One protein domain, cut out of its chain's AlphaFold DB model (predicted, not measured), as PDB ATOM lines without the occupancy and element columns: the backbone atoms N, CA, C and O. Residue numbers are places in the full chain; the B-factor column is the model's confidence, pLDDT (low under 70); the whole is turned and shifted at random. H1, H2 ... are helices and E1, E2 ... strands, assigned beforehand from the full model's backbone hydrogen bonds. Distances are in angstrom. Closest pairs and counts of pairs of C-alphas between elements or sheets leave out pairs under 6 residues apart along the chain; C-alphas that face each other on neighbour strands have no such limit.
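What this domain is: This is residues 5 to 137 of the 152 residues of an uncharacterized protein of Escherichia coli (UniProt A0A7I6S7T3). A long, loose rod has at one end a small parallel sheet, E1, E2 and E5, with H2 and H3 covering one face. Towards the other end E5 runs on into E6, which pairs with E7 as a two-stranded ribbon; the short hairpin of E3 and E4 lies beside E6, and beyond the ribbon H4 leads to a loop whose residues 116 to 122 stick out. The 133 printed residues include four named helices and seven named strands, in the order E1 H1 H2 E2 E3 E4 H3 E5 E6 H4 E7, a mixed class. The three-stranded sheet has the order E1, E2, E5, all parallel; the other two pairs, E3 with E4 and E6 with E7, are antiparallel. The radius of gyration of the C-alphas is 19.7 A, and they span 70 by 31 by 25 A.

Where its parts are: E1, residues 5 to 10, begins with C-alpha 5 at (14.500, 52.192, -14.345). H1 is residues 11 to 18 and H2 residues 27 to 38, 16.6 A. E2, residues 47 to 56, is 28.0 A long. E3 is residues 62 to 64 and E4 residues 71 to 73. H3, residues 78 to 92, is 21.4 A long and begins at (1.332, 24.479, 3.915). E5 is residues 96 to 101, E6 residues 103 to 110, 19.6 A, and H4 residues 112 to 115. E7, residues 130 to 136, is 18.9 A long and ends at (13.471, 37.340, 9.566).

How they stand to each other: E2 is the inner strand; N 7 and O 50 are 3.0 A apart between E1 and E2, and N 97 and O 51 2.7 A between E5 and E2. E1, H1, H2 and E2 form a strand-helix-strand unit, two parallel neighbour strands joined through helices, with a right-handed crossover. H1 only grazes the sheet, with residues 11 to 13. H2 and H3 are on the same face, two layers with the sheet, at heights of 10.0 A and 10.7 A over it. They touch at a steep tilt of 43 degrees, the same way, the closest C-alphas being those of Ala 27 and Met 86, 5.3 A apart. E6 bends by 60 degrees at residue 107; N 109 and O 131 of E6 and E7 are 2.8 A apart. In the hairpin of E3 and E4, N 72 and O 63 are 2.8 A apart. H4 is not on the three-stranded sheet. In H1, H2 and H3 every O i to N i+4 pair is within hydrogen-bond range; H4 is too short for one.

The domain as a whole: The C-alphas of Gly 45 and Lys 121, the two farthest apart, are 69.8 A from each other. The printed part has no cut. The link from H4 to E7, 14 residues, is long. Residues 21 to 22, 111 to 129 and 135 to 137 have pLDDT under 70; the mean of the printed part is 81.0.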
ATOM      1  N   TYR A   5      14.876  52.209 -15.761       94.50
ATOM      2  CA  TYR A   5      14.500  52.192 -14.345       94.50
ATOM      3  C   TYR A   5      14.530  50.774 -13.776       94.50
ATOM      4  O   TYR A   5      14.485  49.791 -14.514       94.50
ATOM      5  N   ALA A   6      14.608  50.668 -12.454       95.25
ATOM      6  CA  ALA A   6      14.475  49.409 -11.736       95.25
ATOM      7  C   ALA A   6      13.390  49.540 -10.668       95.25
ATOM      8  O   ALA A   6      13.188  50.620 -10.113       95.25
ATOM      9  N   ILE A   7      12.705  48.437 -10.383       94.50
ATOM     10  CA  ILE A   7      11.690  48.357  -9.330       94.50
ATOM     11  C   ILE A   7      12.293  47.580  -8.163       94.50
ATOM     12  O   ILE A   7      12.907  46.538  -8.377       94.50
ATOM     13  N   MET A   8      12.118  48.070  -6.938       94.75
ATOM     14  CA  MET A   8      12.527  47.369  -5.722       94.75
ATOM     15  C   MET A   8      11.301  47.102  -4.855       94.75
ATOM     16  O   MET A   8      10.551  48.024  -4.545       94.75
ATOM     17  N   ILE A   9      11.093  45.838  -4.494       92.12
ATOM     18  CA  ILE A   9       9.922  45.371  -3.755       92.12
ATOM     19  C   ILE A   9      10.387  44.682  -2.477       92.12
ATOM     20  O   ILE A   9      11.154  43.721  -2.533       92.12
ATOM     21  N   ASP A  10       9.874  45.156  -1.346       89.56
ATOM     22  CA  ASP A  10       9.925  44.464  -0.059       89.56
ATOM     23  C   ASP A  10       8.702  43.543   0.053       89.56
ATOM     24  O   ASP A  10       7.557  44.008   0.094       89.56
ATOM     25  N   ALA A  11       8.937  42.230   0.070       86.56
ATOM     26  CA  ALA A  11       7.888  41.223   0.152       86.56
ATOM     27  C   ALA A  11       7.111  41.283   1.469       86.56
ATOM     28  O   ALA A  11       5.895  41.103   1.458       86.56
ATOM     29  N   GLY A  12       7.778  41.554   2.594       82.69
ATOM     30  CA  GLY A  12       7.137  41.648   3.904       82.69
ATOM     31  C   GLY A  12       6.148  42.810   3.943       82.69
ATOM     32  O   GLY A  12       4.991  42.638   4.340       82.69
ATOM     33  N   PHE A  13       6.564  43.971   3.429       85.44
ATOM     34  CA  PHE A  13       5.679  45.125   3.289       85.44
ATOM     35  C   PHE A  13       4.539  44.864   2.295       85.44
ATOM     36  O   PHE A  13       3.379  45.166   2.586       85.44
ATOM     37  N   LEU A  14       4.842  44.264   1.139       87.44
ATOM     38  CA  LEU A  14       3.837  43.958   0.121       87.44
ATOM     39  C   LEU A  14       2.769  42.995   0.657       87.44
ATOM     40  O   LEU A  14       1.579  43.260   0.495       87.44
ATOM     41  N   ARG A  15       3.181  41.927   1.355       83.50
ATOM     42  CA  ARG A  15       2.301  40.952   2.024       83.50
ATOM     43  C   ARG A  15       1.407  41.604   3.065       83.50
ATOM     44  O   ARG A  15       0.223  41.294   3.100       83.50
ATOM     45  N   ALA A  16       1.933  42.543   3.848       81.88
ATOM     46  CA  ALA A  16       1.140  43.281   4.826       81.88
ATOM     47  C   ALA A  16       0.100  44.223   4.189       81.88
ATOM     48  O   ALA A  16      -0.907  44.533   4.823       81.88
ATOM     49  N   LYS A  17       0.342  44.710   2.963       85.12
ATOM     50  CA  LYS A  17      -0.543  45.667   2.278       85.12
ATOM     51  C   LYS A  17      -1.559  45.026   1.342       85.12
ATOM     52  O   LYS A  17      -2.685  45.506   1.278       85.12
ATOM     53  N   LEU A  18      -1.159  44.001   0.595       81.06
ATOM     54  CA  LEU A  18      -2.007  43.358  -0.413       81.06
ATOM     55  C   LEU A  18      -2.530  41.987   0.033       81.06
ATOM     56  O   LEU A  18      -3.476  41.486  -0.569       81.06
ATOM     57  N   GLY A  19      -1.933  41.378   1.058       75.88
ATOM     58  CA  GLY A  19      -2.383  40.104   1.607       75.88
ATOM     59  C   GLY A  19      -3.392  40.292   2.733       75.88
ATOM     60  O   GLY A  19      -3.278  41.207   3.550       75.88
ATOM     61  N   THR A  20      -4.355  39.382   2.819       70.75
ATOM     62  CA  THR A  20      -5.208  39.203   4.002       70.75
ATOM     63  C   THR A  20      -5.054  37.780   4.533       70.75
ATOM     64  O   THR A  20      -4.526  36.910   3.841       70.75
ATOM     65  N   LYS A  21      -5.497  37.518   5.773       63.72
ATOM     66  CA  LYS A  21      -5.439  36.163   6.361       63.72
ATOM     67  C   LYS A  21      -6.126  35.112   5.480       63.72
ATOM     68  O   LYS A  21      -5.637  33.992   5.407       63.72
ATOM     69  N   ASP A  22      -7.201  35.502   4.796       62.34
ATOM     70  CA  ASP A  22      -8.009  34.611   3.958       62.34
ATOM     71  C   ASP A  22      -7.530  34.545   2.498       62.34
ATOM     72  O   ASP A  22      -7.870  33.612   1.775       62.34
ATOM     73  N   LYS A  23      -6.738  35.529   2.050       71.06
ATOM     74  CA  LYS A  23      -6.163  35.590   0.700       71.06
ATOM     75  C   LYS A  23      -4.680  35.962   0.783       71.06
ATOM     76  O   LYS A  23      -4.339  37.148   0.693       71.06
ATOM     77  N   PRO A  24      -3.792  34.973   0.994       75.00
ATOM     78  CA  PRO A  24      -2.360  35.204   0.891       75.00
ATOM     79  C   PRO A  24      -1.996  35.652  -0.530       75.00
ATOM     80  O   PRO A  24      -2.685  35.337  -1.497       75.00
ATOM     81  N   ILE A  25      -0.918  36.424  -0.646       82.38
ATOM     82  CA  ILE A  25      -0.411  36.871  -1.946       82.38
ATOM     83  C   ILE A  25       0.226  35.693  -2.676       82.38
ATOM     84  O   ILE A  25       1.080  35.020  -2.100       82.38
ATOM     85  N   ASP A  26      -0.124  35.553  -3.952       85.81
ATOM     86  CA  ASP A  26       0.516  34.644  -4.902       85.81
ATOM     87  C   ASP A  26       1.373  35.410  -5.924       85.81
ATOM     88  O   ASP A  26       1.285  36.638  -6.063       85.81
ATOM     89  N   ALA A  27       2.195  34.680  -6.682       88.50
ATOM     90  CA  ALA A  27       3.128  35.254  -7.650       88.50
ATOM     91  C   ALA A  27       2.402  36.070  -8.728       88.50
ATOM     92  O   ALA A  27       2.886  37.125  -9.136       88.50
ATOM     93  N   GLU A  28       1.212  35.633  -9.137       89.81
ATOM     94  CA  GLU A  28       0.397  36.323 -10.136       89.81
ATOM     95  C   GLU A  28      -0.018  37.729  -9.686       89.81
ATOM     96  O   GLU A  28       0.091  38.693 -10.442       89.81
ATOM     97  N   VAL A  29      -0.389  37.895  -8.413       89.81
ATOM     98  CA  VAL A  29      -0.738  39.211  -7.851       89.81
ATOM     99  C   VAL A  29       0.463  40.158  -7.907       89.81
ATOM    100  O   VAL A  29       0.309  41.343  -8.211       89.81
ATOM    101  N   ILE A  30       1.669  39.640  -7.663       91.19
ATOM    102  CA  ILE A  30       2.918  40.411  -7.713       91.19
ATOM    103  C   ILE A  30       3.241  40.822  -9.153       91.19
ATOM    104  O   ILE A  30       3.613  41.973  -9.389       91.19
ATOM    105  N   LYS A  31       3.062  39.921 -10.126       92.19
ATOM    106  CA  LYS A  31       3.247  40.234 -11.551       92.19
ATOM    107  C   LYS A  31       2.279  41.318 -12.012       92.19
ATOM    108  O   LYS A  31       2.721  42.310 -12.582       92.19
ATOM    109  N   VAL A  32       0.992  41.182 -11.688       92.44
ATOM    110  CA  VAL A  32      -0.038  42.183 -12.009       92.44
ATOM    111  C   VAL A  32       0.280  43.526 -11.349       92.44
ATOM    112  O   VAL A  32       0.082  44.582 -11.952       92.44
ATOM    113  N   PHE A  33       0.790  43.519 -10.115       92.50
ATOM    114  CA  PHE A  33       1.228  44.736  -9.436       92.50
ATOM    115  C   PHE A  33       2.387  45.420 -10.173       92.50
ATOM    116  O   PHE A  33       2.321  46.621 -10.434       92.50
ATOM    117  N   VAL A  34       3.414  44.664 -10.569       93.31
ATOM    118  CA  VAL A  34       4.534  45.185 -11.365       93.31
ATOM    119  C   VAL A  34       4.056  45.703 -12.717       93.31
ATOM    120  O   VAL A  34       4.431  46.803 -13.106       93.31
ATOM    121  N   GLU A  35       3.187  44.974 -13.411       93.00
ATOM    122  CA  GLU A  35       2.642  45.409 -14.696       93.00
ATOM    123  C   GLU A  35       1.904  46.751 -14.564       93.00
ATOM    124  O   GLU A  35       2.148  47.681 -15.337       93.00
ATOM    125  N   LYS A  36       1.073  46.905 -13.527       93.31
ATOM    126  CA  LYS A  36       0.408  48.180 -13.214       93.31
ATOM    127  C   LYS A  36       1.401  49.307 -12.942       93.31
ATOM    128  O   LYS A  36       1.154  50.425 -13.382       93.31
ATOM    129  N   LEU A  37       2.512  49.029 -12.253       92.06
ATOM    130  CA  LEU A  37       3.574  50.015 -12.044       92.06
ATOM    131  C   LEU A  37       4.218  50.421 -13.371       92.06
ATOM    132  O   LEU A  37       4.376  51.609 -13.613       92.06
ATOM    133  N   THR A  38       4.534  49.469 -14.250       92.31
ATOM    134  CA  THR A  38       5.195  49.763 -15.535       92.31
ATOM    135  C   THR A  38       4.331  50.602 -16.486       92.31
ATOM    136  O   THR A  38       4.876  51.343 -17.296       92.31
ATOM    137  N   LYS A  39       2.996  50.533 -16.361       93.62
ATOM    138  CA  LYS A  39       2.024  51.308 -17.160       93.62
ATOM    139  C   LYS A  39       1.758  52.722 -16.627       93.62
ATOM    140  O   LYS A  39       0.873  53.413 -17.127       93.62
ATOM    141  N   ARG A  40       2.462  53.148 -15.579       94.06
ATOM    142  CA  ARG A  40       2.319  54.490 -15.012       94.06
ATOM    143  C   ARG A  40       2.843  55.558 -15.986       94.06
ATOM    144  O   ARG A  40       3.918  55.355 -16.551       94.06
ATOM    145  N   PRO A  41       2.143  56.698 -16.149       93.62
ATOM    146  CA  PRO A  41       2.569  57.764 -17.062       93.62
ATOM    147  C   PRO A  41       3.953  58.321 -16.703       93.62
ATOM    148  O   PRO A  41       4.706  58.739 -17.572       93.62
ATOM    149  N   GLU A  42       4.344  58.255 -15.428       91.81
ATOM    150  CA  GLU A  42       5.665  58.680 -14.960       91.81
ATOM    151  C   GLU A  42       6.826  57.834 -15.519       91.81
ATOM    152  O   GLU A  42       7.976  58.269 -15.476       91.81
ATOM    153  N   LEU A  43       6.537  56.630 -16.023       91.38
ATOM    154  CA  LEU A  43       7.516  55.698 -16.591       91.38
ATOM    155  C   LEU A  43       7.399  55.575 -18.117       91.38
ATOM    156  O   LEU A  43       8.094  54.756 -18.727       91.38
ATOM    157  N   GLU A  44       6.537  56.379 -18.740       90.81
ATOM    158  CA  GLU A  44       6.329  56.357 -20.182       90.81
ATOM    159  C   GLU A  44       7.632  56.683 -20.934       90.81
ATOM    160  O   GLU A  44       8.404  57.571 -20.566       90.81
ATOM    161  N   GLY A  45       7.930  55.898 -21.973       90.00
ATOM    162  CA  GLY A  45       9.177  56.014 -22.735       90.00
ATOM    163  C   GLY A  45      10.439  55.529 -22.003       90.00
ATOM    164  O   GLY A  45      11.536  55.625 -22.561       90.00
ATOM    165  N   MET A  46      10.322  54.988 -20.784       93.69
ATOM    166  CA  MET A  46      11.433  54.369 -20.059       93.69
ATOM    167  C   MET A  46      11.433  52.842 -20.216       93.69
ATOM    168  O   MET A  46      10.391  52.204 -20.341       93.69
ATOM    169  N   ILE A  47      12.615  52.227 -20.160       92.88
ATOM    170  CA  ILE A  47      12.777  50.768 -20.253       92.88
ATOM    171  C   ILE A  47      12.952  50.170 -18.853       92.88
ATOM    172  O   ILE A  47      13.847  50.578 -18.103       92.88
ATOM    173  N   LEU A  48      12.148  49.155 -18.525       94.38
ATOM    174  CA  LEU A  48      12.344  48.350 -17.321       94.38
ATOM    175  C   LEU A  48      13.667  47.583 -17.424       94.38
ATOM    176  O   LEU A  48      13.846  46.729 -18.291       94.38
ATOM    177  N   HIS A  49      14.601  47.873 -16.522       93.81
ATOM    178  CA  HIS A  49      15.858  47.145 -16.428       93.81
ATOM    179  C   HIS A  49      15.688  45.839 -15.650       93.81
ATOM    180  O   HIS A  49      16.076  44.779 -16.144       93.81
ATOM    181  N   ARG A  50      15.163  45.920 -14.419       95.00
ATOM    182  CA  ARG A  50      14.978  44.761 -13.540       95.00
ATOM    183  C   ARG A  50      14.024  45.045 -12.380       95.00
ATOM    184  O   ARG A  50      13.887  46.191 -11.954       95.00
ATOM    185  N   VAL A  51      13.423  43.987 -11.847       95.81
ATOM    186  CA  VAL A  51      12.619  43.985 -10.620       95.81
ATOM    187  C   VAL A  51      13.387  43.234  -9.538       95.81
ATOM    188  O   VAL A  51      13.611  42.033  -9.652       95.81
ATOM    189  N   TYR A  52      13.805  43.927  -8.487       94.75
ATOM    190  CA  TYR A  52      14.456  43.340  -7.321       94.75
ATOM    191  C   TYR A  52      13.407  43.010  -6.265       94.75
ATOM    192  O   TYR A  52      12.803  43.913  -5.690       94.75
ATOM    193  N   TYR A  53      13.197  41.720  -6.017       93.75
ATOM    194  CA  TYR A  53      12.233  41.231  -5.036       93.75
ATOM    195  C   TYR A  53      12.974  40.693  -3.815       93.75
ATOM    196  O   TYR A  53      13.703  39.708  -3.930       93.75
ATOM    197  N   TYR A  54      12.817  41.357  -2.673       90.81
ATOM    198  CA  TYR A  54      13.455  40.987  -1.413       90.81
ATOM    199  C   TYR A  54      12.462  40.245  -0.527       90.81
ATOM    200  O   TYR A  54      11.446  40.815  -0.133       90.81
ATOM    201  N   ASP A  55      12.772  38.994  -0.200       87.38
ATOM    202  CA  ASP A  55      12.002  38.166   0.735       87.38
ATOM    203  C   ASP A  55      12.967  37.364   1.622       87.38
ATOM    204  O   ASP A  55      14.188  37.476   1.485       87.38
ATOM    205  N   ALA A  56      12.446  36.552   2.534       83.00
ATOM    206  CA  ALA A  56      13.234  35.570   3.268       83.00
ATOM    207  C   ALA A  56      12.842  34.142   2.904       83.00
ATOM    208  O   ALA A  56      11.707  33.867   2.505       83.00
ATOM    209  N   GLU A  57      13.794  33.221   3.039       81.38
ATOM    210  CA  GLU A  57      13.493  31.806   2.879       81.38
ATOM    211  C   GLU A  57      12.465  31.359   3.923       81.38
ATOM    212  O   GLU A  57      12.540  31.785   5.084       81.38
ATOM    213  N   PRO A  58      11.496  30.505   3.547       81.25
ATOM    214  CA  PRO A  58      10.604  29.897   4.516       81.25
ATOM    215  C   PRO A  58      11.403  29.204   5.618       81.25
ATOM    216  O   PRO A  58      12.439  28.593   5.350       81.25
ATOM    217  N   LEU A  59      10.915  29.275   6.857       77.75
ATOM    218  CA  LEU A  59      11.545  28.535   7.942       77.75
ATOM    219  C   LEU A  59      11.504  27.036   7.615       77.75
ATOM    220  O   LEU A  59      10.447  26.479   7.316       77.75
ATOM    221  N   THR A  60      12.665  26.400   7.683       73.06
ATOM    222  CA  THR A  60      12.831  24.957   7.508       73.06
ATOM    223  C   THR A  60      13.402  24.361   8.791       73.06
ATOM    224  O   THR A  60      14.051  25.060   9.571       73.06
ATOM    225  N   GLY A  61      13.134  23.076   9.029       79.62
ATOM    226  CA  GLY A  61      13.619  22.356  10.206       79.62
ATOM    227  C   GLY A  61      12.505  21.784  11.078       79.62
ATOM    228  O   GLY A  61      11.343  22.187  10.991       79.62
ATOM    229  N   ILE A  62      12.895  20.818  11.912       83.06
ATOM    230  CA  ILE A  62      12.015  20.135  12.857       83.06
ATOM    231  C   ILE A  62      12.287  20.670  14.257       83.06
ATOM    232  O   ILE A  62      13.385  20.515  14.796       83.06
ATOM    233  N   GLN A  63      11.269  21.259  14.873       83.06
ATOM    234  CA  GLN A  63      11.350  21.827  16.213       83.06
ATOM    235  C   GLN A  63      10.370  21.118  17.131       83.06
ATOM    236  O   GLN A  63       9.226  20.851  16.778       83.06
ATOM    237  N   THR A  64      10.833  20.814  18.340       82.25
ATOM    238  CA  THR A  64       9.993  20.175  19.352       82.25
ATOM    239  C   THR A  64       9.259  21.243  20.146       82.25
ATOM    240  O   THR A  64       9.879  22.165  20.687       82.25
ATOM    241  N   HIS A  65       7.938  21.130  20.191       79.00
ATOM    242  CA  HIS A  65       7.074  21.997  20.962       79.00
ATOM    243  C   HIS A  65       7.316  21.765  22.463       79.00
ATOM    244  O   HIS A  65       7.223  20.630  22.930       79.00
ATOM    245  N   PRO A  66       7.600  22.813  23.258       76.12
ATOM    246  CA  PRO A  66       8.139  22.659  24.608       76.12
ATOM    247  C   PRO A  66       7.105  22.152  25.619       76.12
ATOM    248  O   PRO A  66       7.486  21.622  26.653       76.12
ATOM    249  N   ILE A  67       5.807  22.323  25.332       76.06
ATOM    250  CA  ILE A  67       4.712  21.873  26.208       76.06
ATOM    251  C   ILE A  67       4.129  20.529  25.759       76.06
ATOM    252  O   ILE A  67       4.088  19.596  26.548       76.06
ATOM    253  N   SER A  68       3.677  20.410  24.506       75.06
ATOM    254  CA  SER A  68       3.112  19.155  23.989       75.06
ATOM    255  C   SER A  68       4.151  18.071  23.680       75.06
ATOM    256  O   SER A  68       3.773  16.914  23.533       75.06
ATOM    257  N   GLY A  69       5.436  18.414  23.536       77.50
ATOM    258  CA  GLY A  69       6.475  17.479  23.083       77.50
ATOM    259  C   GLY A  69       6.371  17.097  21.601       77.50
ATOM    260  O   GLY A  69       7.143  16.270  21.119       77.50
ATOM    261  N   GLU A  70       5.433  17.694  20.863       81.81
ATOM    262  CA  GLU A  70       5.197  17.405  19.452       81.81
ATOM    263  C   GLU A  70       6.347  17.916  18.578       81.81
ATOM    264  O   GLU A  70       6.840  19.030  18.763       81.81
ATOM    265  N   LYS A  71       6.765  17.119  17.595       83.06
ATOM    266  CA  LYS A  71       7.746  17.540  16.592       83.06
ATOM    267  C   LYS A  71       7.023  18.214  15.433       83.06
ATOM    268  O   LYS A  71       6.332  17.548  14.672       83.06
ATOM    269  N   ILE A  72       7.221  19.517  15.290       80.50
ATOM    270  CA  ILE A  72       6.674  20.304  14.188       80.50
ATOM    271  C   ILE A  72       7.753  20.443  13.123       80.50
ATOM    272  O   ILE A  72       8.788  21.064  13.368       80.50
ATOM    273  N   ASP A  73       7.508  19.873  11.946       84.19
ATOM    274  CA  ASP A  73       8.331  20.123  10.766       84.19
ATOM    275  C   ASP A  73       7.832  21.379  10.043       84.19
ATOM    276  O   ASP A  73       6.768  21.385   9.424       84.19
ATOM    277  N   PHE A  74       8.605  22.463  10.124       79.75
ATOM    278  CA  PHE A  74       8.257  23.722   9.472       79.75
ATOM    279  C   PHE A  74       8.361  23.653   7.947       79.75
ATOM    280  O   PHE A  74       7.649  24.393   7.260       79.75
ATOM    281  N   SER A  75       9.187  22.752   7.409       78.44
ATOM    282  CA  SER A  75       9.331  22.568   5.963       78.44
ATOM    283  C   SER A  75       8.090  21.933   5.332       78.44
ATOM    284  O   SER A  75       7.723  22.284   4.209       78.44
ATOM    285  N   GLU A  76       7.378  21.099   6.091       81.88
ATOM    286  CA  GLU A  76       6.174  20.411   5.630       81.88
ATOM    287  C   GLU A  76       4.894  21.240   5.776       81.88
ATOM    288  O   GLU A  76       3.842  20.850   5.259       81.88
ATOM    289  N   THR A  77       4.971  22.408   6.421       82.56
ATOM    290  CA  THR A  77       3.810  23.285   6.585       82.56
ATOM    291  C   THR A  77       3.310  23.824   5.244       82.56
ATOM    292  O   THR A  77       4.081  24.261   4.387       82.56
ATOM    293  N   GLU A  78       1.986  23.907   5.100       82.06
ATOM    294  CA  GLU A  78       1.332  24.479   3.915       82.06
ATOM    295  C   GLU A  78       1.788  25.915   3.617       82.06
ATOM    296  O   GLU A  78       1.836  26.350   2.468       82.06
ATOM    297  N   VAL A  79       2.143  26.680   4.653       80.81
ATOM    298  CA  VAL A  79       2.698  28.034   4.508       80.81
ATOM    299  C   VAL A  79       4.075  28.003   3.855       80.81
ATOM    300  O   VAL A  79       4.314  28.769   2.920       80.81
ATOM    301  N   SER A  80       4.954  27.105   4.301       83.38
ATOM    302  CA  SER A  80       6.299  26.958   3.746       83.38
ATOM    303  C   SER A  80       6.260  26.478   2.295       83.38
ATOM    304  O   SER A  80       6.855  27.113   1.420       83.38
ATOM    305  N   LYS A  81       5.459  25.441   2.008       85.81
ATOM    306  CA  LYS A  81       5.268  24.896   0.653       85.81
ATOM    307  C   LYS A  81       4.751  25.946  -0.329       85.81
ATOM    308  O   LYS A  81       5.343  26.131  -1.393       85.81
ATOM    309  N   ARG A  82       3.704  26.689   0.044       85.44
ATOM    310  CA  ARG A  82       3.131  27.756  -0.795       85.44
ATOM    311  C   ARG A  82       4.124  28.883  -1.048       85.44
ATOM    312  O   ARG A  82       4.295  29.295  -2.190       85.44
ATOM    313  N   ASN A  83       4.808  29.361  -0.006       85.31
ATOM    314  CA  ASN A  83       5.805  30.421  -0.161       85.31
ATOM    315  C   ASN A  83       6.958  29.973  -1.064       85.31
ATOM    316  O   ASN A  83       7.386  30.743  -1.920       85.31
ATOM    317  N   LYS A  84       7.428  28.730  -0.925       87.94
ATOM    318  CA  LYS A  84       8.473  28.172  -1.788       87.94
ATOM    319  C   LYS A  84       8.026  28.104  -3.250       87.94
ATOM    320  O   LYS A  84       8.744  28.599  -4.114       87.94
ATOM    321  N   ALA A  85       6.828  27.577  -3.512       89.69
ATOM    322  CA  ALA A  85       6.262  27.520  -4.859       89.69
ATOM    323  C   ALA A  85       6.151  28.918  -5.492       89.69
ATOM    324  O   ALA A  85       6.592  29.126  -6.621       89.69
ATOM    325  N   MET A  86       5.655  29.896  -4.729       90.62
ATOM    326  CA  MET A  86       5.543  31.288  -5.164       90.62
ATOM    327  C   MET A  86       6.910  31.905  -5.500       90.62
ATOM    328  O   MET A  86       7.074  32.540  -6.541       90.62
ATOM    329  N   LEU A  87       7.909  31.720  -4.631       90.81
ATOM    330  CA  LEU A  87       9.261  32.237  -4.853       90.81
ATOM    331  C   LEU A  87       9.917  31.600  -6.082       90.81
ATOM    332  O   LEU A  87      10.585  32.297  -6.846       90.81
ATOM    333  N   ASP A  88       9.723  30.301  -6.292       91.38
ATOM    334  CA  ASP A  88      10.265  29.595  -7.453       91.38
ATOM    335  C   ASP A  88       9.600  30.039  -8.763       91.38
ATOM    336  O   ASP A  88      10.275  30.159  -9.787       91.38
ATOM    337  N   GLU A  89       8.311  30.376  -8.733       93.31
ATOM    338  CA  GLU A  89       7.619  30.984  -9.869       93.31
ATOM    339  C   GLU A  89       8.159  32.388 -10.190       93.31
ATOM    340  O   GLU A  89       8.461  32.700 -11.346       93.31
ATOM    341  N   LEU A  90       8.373  33.227  -9.169       91.69
ATOM    342  CA  LEU A  90       8.955  34.561  -9.350       91.69
ATOM    343  C   LEU A  90      10.385  34.498  -9.899       91.69
ATOM    344  O   LEU A  90      10.737  35.301 -10.759       91.69
ATOM    345  N   LYS A  91      11.202  33.522  -9.476       91.44
ATOM    346  CA  LYS A  91      12.557  33.310 -10.026       91.44
ATOM    347  C   LYS A  91      12.548  32.976 -11.521       91.44
ATOM    348  O   LYS A  91      13.501  33.314 -12.217       91.44
ATOM    349  N   ARG A  92      11.500  32.304 -12.008       92.62
ATOM    350  CA  ARG A  92      11.324  31.949 -13.429       92.62
ATOM    351  C   ARG A  92      10.696  33.076 -14.250       92.62
ATOM    352  O   ARG A  92      10.676  32.998 -15.474       92.62
ATOM    353  N   THR A  93      10.180  34.112 -13.595       92.19
ATOM    354  CA  THR A  93       9.507  35.219 -14.269       92.19
ATOM    355  C   THR A  93      10.541  36.182 -14.878       92.19
ATOM    356  O   THR A  93      11.495  36.570 -14.196       92.19
ATOM    357  N   PRO A  94      10.380  36.615 -16.144       91.81
ATOM    358  CA  PRO A  94      11.295  37.562 -16.779       91.81
ATOM    359  C   PRO A  94      11.463  38.858 -15.979       91.81
ATOM    360  O   PRO A  94      10.524  39.345 -15.360       91.81
ATOM    361  N   PHE A  95      12.665  39.438 -16.016       91.94
ATOM    362  CA  PHE A  95      13.052  40.663 -15.294       91.94
ATOM    363  C   PHE A  95      13.045  40.580 -13.761       91.94
ATOM    364  O   PHE A  95      13.581  41.493 -13.131       91.94
ATOM    365  N   PHE A  96      12.547  39.512 -13.138       94.44
ATOM    366  CA  PHE A  96      12.624  39.346 -11.688       94.44
ATOM    367  C   PHE A  96      14.014  38.870 -11.247       94.44
ATOM    368  O   PHE A  96      14.645  37.997 -11.838       94.44
ATOM    369  N   ALA A  97      14.515  39.492 -10.186       94.00
ATOM    370  CA  ALA A  97      15.704  39.109  -9.446       94.00
ATOM    371  C   ALA A  97      15.300  38.933  -7.982       94.00
ATOM    372  O   ALA A  97      15.272  39.893  -7.209       94.00
ATOM    373  N   VAL A  98      14.954  37.697  -7.627       92.00
ATOM    374  CA  VAL A  98      14.567  37.320  -6.265       92.00
ATOM    375  C   VAL A  98      15.822  37.202  -5.403       92.00
ATOM    376  O   VAL A  98      16.745  36.457  -5.734       92.00
ATOM    377  N   ARG A  99      15.861  37.948  -4.302       89.31
ATOM    378  CA  ARG A  99      16.932  37.940  -3.304       89.31
ATOM    379  C   ARG A  99      16.343  37.463  -1.988       89.31
ATOM    380  O   ARG A  99      15.474  38.127  -1.429       89.31
ATOM    381  N   LEU A 100      16.806  36.304  -1.538       87.31
ATOM    382  CA  LEU A 100      16.321  35.665  -0.323       87.31
ATOM    383  C   LEU A 100      17.309  35.909   0.813       87.31
ATOM    384  O   LEU A 100      18.507  35.681   0.653       87.31
ATOM    385  N   GLY A 101      16.800  36.410   1.933       82.12
ATOM    386  CA  GLY A 101      17.500  36.410   3.212       82.12
ATOM    387  C   GLY A 101      17.218  35.150   4.021       82.12
ATOM    388  O   GLY A 101      16.476  34.264   3.600       82.12
ATOM    389  N   GLU A 102      17.773  35.109   5.225       76.50
ATOM    390  CA  GLU A 102      17.607  33.988   6.147       76.50
ATOM    391  C   GLU A 102      16.480  34.250   7.149       76.50
ATOM    392  O   GLU A 102      16.386  35.324   7.760       76.50
ATOM    393  N   THR A 103      15.671  33.223   7.391       78.38
ATOM    394  CA  THR A 103      14.723  33.195   8.505       78.38
ATOM    395  C   THR A 103      15.299  32.348   9.630       78.38
ATOM    396  O   THR A 103      15.709  31.213   9.412       78.38
ATOM    397  N   ASN A 104      15.311  32.887  10.849       77.44
ATOM    398  CA  ASN A 104      15.830  32.201  12.024       77.44
ATOM    399  C   ASN A 104      14.719  31.887  13.026       77.44
ATOM    400  O   ASN A 104      13.889  32.736  13.365       77.44
ATOM    401  N   PHE A 105      14.760  30.671  13.561       78.31
ATOM    402  CA  PHE A 105      13.957  30.279  14.709       78.31
ATOM    403  C   PHE A 105      14.634  30.756  16.001       78.31
ATOM    404  O   PHE A 105      15.735  30.322  16.331       78.31
ATOM    405  N   ARG A 106      13.978  31.647  16.751       79.81
ATOM    406  CA  ARG A 106      14.470  32.183  18.034       79.81
ATOM    407  C   ARG A 106      13.691  31.635  19.229       79.81
ATOM    408  O   ARG A 106      13.356  32.374  20.157       79.81
ATOM    409  N   GLY A 107      13.388  30.342  19.193       80.81
ATOM    410  CA  GLY A 107      12.691  29.657  20.274       80.81
ATOM    411  C   GLY A 107      11.180  29.850  20.235       80.81
ATOM    412  O   GLY A 107      10.580  30.138  19.201       80.81
ATOM    413  N   TRP A 108      10.559  29.673  21.393       78.62
ATOM    414  CA  TRP A 108       9.113  29.702  21.555       78.62
ATOM    415  C   TRP A 108       8.704  30.943  22.337       78.62
ATOM    416  O   TRP A 108       9.314  31.280  23.351       78.62
ATOM    417  N   LYS A 109       7.674  31.638  21.861       80.19
ATOM    418  CA  LYS A 109       7.102  32.808  22.516       80.19
ATOM    419  C   LYS A 109       5.784  32.423  23.165       80.19
ATOM    420  O   LYS A 109       4.913  31.854  22.515       80.19
ATOM    421  N   VAL A 110       5.637  32.777  24.434       75.19
ATOM    422  CA  VAL A 110       4.357  32.697  25.133       75.19
ATOM    423  C   VAL A 110       3.581  33.975  24.850       75.19
ATOM    424  O   VAL A 110       4.140  35.077  24.891       75.19
ATOM    425  N   ASP A 111       2.300  33.839  24.541       68.50
ATOM    426  CA  ASP A 111       1.447  34.996  24.347       68.50
ATOM    427  C   ASP A 111       1.342  35.829  25.648       68.50
ATOM    428  O   ASP A 111       1.049  35.279  26.713       68.50
ATOM    429  N   PRO A 112       1.511  37.169  25.597       68.69
ATOM    430  CA  PRO A 112       1.495  38.011  26.798       68.69
ATOM    431  C   PRO A 112       0.188  37.947  27.595       68.69
ATOM    432  O   PRO A 112       0.192  38.180  28.800       68.69
ATOM    433  N   TRP A 113      -0.935  37.642  26.939       65.44
ATOM    434  CA  TRP A 113      -2.236  37.506  27.597       65.44
ATOM    435  C   TRP A 113      -2.314  36.254  28.484       65.44
ATOM    436  O   TRP A 113      -2.978  36.297  29.511       65.44
ATOM    437  N   ALA A 114      -1.572  35.192  28.155       59.69
ATOM    438  CA  ALA A 114      -1.456  33.996  28.989       59.69
ATOM    439  C   ALA A 114      -0.552  34.211  30.218       59.69
ATOM    440  O   ALA A 114      -0.580  33.424  31.160       59.69
ATOM    441  N   LEU A 115       0.251  35.281  30.210       61.31
ATOM    442  CA  LEU A 115       1.114  35.688  31.323       61.31
ATOM    443  C   LEU A 115       0.436  36.701  32.261       61.31
ATOM    444  O   LEU A 115       0.914  36.908  33.373       61.31
ATOM    445  N   LYS A 116      -0.676  37.323  31.843       58.03
ATOM    446  CA  LYS A 116      -1.465  38.237  32.680       58.03
ATOM    447  C   LYS A 116      -2.438  37.443  33.555       58.03
ATOM    448  O   LYS A 116      -3.623  37.361  33.250       58.03
ATOM    449  N   SER A 117      -1.950  36.874  34.654       51.56
ATOM    450  CA  SER A 117      -2.826  36.452  35.751       51.56
ATOM    451  C   SER A 117      -3.151  37.665  36.629       51.56
ATOM    452  O   SER A 117      -2.244  38.361  37.081       51.56
ATOM    453  N   SER A 118      -4.437  37.910  36.896       53.25
ATOM    454  CA  SER A 118      -4.875  38.875  37.920       53.25
ATOM    455  C   SER A 118      -4.447  38.453  39.333       53.25
ATOM    456  O   SER A 118      -4.328  39.303  40.207       53.25
ATOM    457  N   ASP A 119      -4.176  37.160  39.541       52.81
ATOM    458  CA  ASP A 119      -3.818  36.581  40.834       52.81
ATOM    459  C   ASP A 119      -2.460  35.881  40.774       52.81
ATOM    460  O   ASP A 119      -2.198  35.008  39.947       52.81
ATOM    461  N   SER A 120      -1.578  36.289  41.678       52.88
ATOM    462  CA  SER A 120      -0.138  36.031  41.732       52.88
ATOM    463  C   SER A 120       0.291  34.594  42.077       52.88
ATOM    464  O   SER A 120       1.379  34.416  42.624       52.88
ATOM    465  N   LYS A 121      -0.509  33.554  41.794       53.00
ATOM    466  CA  LYS A 121      -0.169  32.186  42.247       53.00
ATOM    467  C   LYS A 121      -0.146  31.055  41.224       53.00
ATOM    468  O   LYS A 121       0.541  30.081  41.505       53.00
ATOM    469  N   THR A 122      -0.750  31.162  40.040       48.94
ATOM    470  CA  THR A 122      -0.600  30.095  39.022       48.94
ATOM    471  C   THR A 122      -1.046  30.568  37.641       48.94
ATOM    472  O   THR A 122      -2.234  30.556  37.329       48.94
ATOM    473  N   SER A 123      -0.098  30.951  36.787       53.28
ATOM    474  CA  SER A 123      -0.356  31.115  35.352       53.28
ATOM    475  C   SER A 123      -0.252  29.741  34.688       53.28
ATOM    476  O   SER A 123       0.846  29.195  34.577       53.28
ATOM    477  N   SER A 124      -1.374  29.147  34.270       54.72
ATOM    478  CA  SER A 124      -1.357  27.890  33.513       54.72
ATOM    479  C   SER A 124      -0.992  28.167  32.052       54.72
ATOM    480  O   SER A 124      -1.789  28.651  31.246       54.72
ATOM    481  N   ILE A 125       0.264  27.892  31.700       60.28
ATOM    482  CA  ILE A 125       0.725  27.970  30.314       60.28
ATOM    483  C   ILE A 125       0.293  26.682  29.605       60.28
ATOM    484  O   ILE A 125       0.808  25.606  29.894       60.28
ATOM    485  N   ASN A 126      -0.645  26.797  28.666       63.53
ATOM    486  CA  ASN A 126      -1.097  25.686  27.826       63.53
ATOM    487  C   ASN A 126      -0.398  25.711  26.459       63.53
ATOM    488  O   ASN A 126       0.051  26.765  26.006       63.53
ATOM    489  N   ALA A 127      -0.358  24.564  25.769       62.94
ATOM    490  CA  ALA A 127       0.297  24.427  24.462       62.94
ATOM    491  C   ALA A 127      -0.217  25.435  23.412       62.94
ATOM    492  O   ALA A 127       0.572  25.989  22.658       62.94
ATOM    493  N   TYR A 128      -1.509  25.771  23.439       63.28
ATOM    494  CA  TYR A 128      -2.119  26.764  22.541       63.28
ATOM    495  C   TYR A 128      -1.566  28.191  22.695       63.28
ATOM    496  O   TYR A 128      -1.671  28.999  21.771       63.28
ATOM    497  N   ASN A 129      -0.969  28.504  23.845       62.28
ATOM    498  CA  ASN A 129      -0.481  29.845  24.172       62.28
ATOM    499  C   ASN A 129       1.002  30.022  23.824       62.28
ATOM    500  O   ASN A 129       1.566  31.091  24.064       62.28
ATOM    501  N   VAL A 130       1.636  28.978  23.281       70.25
ATOM    502  CA  VAL A 130       3.050  28.959  22.918       70.25
ATOM    503  C   VAL A 130       3.171  28.882  21.404       70.25
ATOM    504  O   VAL A 130       2.754  27.921  20.771       70.25
ATOM    505  N   LYS A 131       3.738  29.927  20.806       74.81
ATOM    506  CA  LYS A 131       3.903  30.057  19.355       74.81
ATOM    507  C   LYS A 131       5.379  30.099  18.984       74.81
ATOM    508  O   LYS A 131       6.187  30.620  19.756       74.81
ATOM    509  N   PRO A 132       5.765  29.591  17.806       74.00
ATOM    510  CA  PRO A 132       7.144  29.688  17.353       74.00
ATOM    511  C   PRO A 132       7.533  31.156  17.133       74.00
ATOM    512  O   PRO A 132       6.825  31.916  16.472       74.00
ATOM    513  N   ASN A 133       8.668  31.563  17.702       75.94
ATOM    514  CA  ASN A 133       9.236  32.893  17.520       75.94
ATOM    515  C   ASN A 133      10.122  32.894  16.274       75.94
ATOM    516  O   ASN A 133      11.323  32.616  16.336       75.94
ATOM    517  N   VAL A 134       9.509  33.180  15.133       72.38
ATOM    518  CA  VAL A 134      10.194  33.228  13.843       72.38
ATOM    519  C   VAL A 134      10.613  34.667  13.560       72.38
ATOM    520  O   VAL A 134       9.771  35.562  13.528       72.38
ATOM    521  N   GLN A 135      11.913  34.896  13.373       69.25
ATOM    522  CA  GLN A 135      12.449  36.209  13.023       69.25
ATOM    523  C   GLN A 135      13.151  36.161  11.676       69.25
ATOM    524  O   GLN A 135      14.071  35.375  11.458       69.25
ATOM    525  N   GLN A 136      12.753  37.070  10.797       61.81
ATOM    526  CA  GLN A 136      13.471  37.340   9.566       61.81
ATOM    527  C   GLN A 136      14.716  38.168   9.891       61.81
ATOM    528  O   GLN A 136      14.618  39.254  10.466       61.81
ATOM    529  N   LYS A 137      15.900  37.656   9.546       56.81
ATOM    530  CA  LYS A 137      17.124  38.457   9.588       56.81
ATOM    531  C   LYS A 137      17.057  39.427   8.403       56.81
ATOM    532  O   LYS A 137      16.681  39.025   7.303       56.81
TER     533      LYS A 137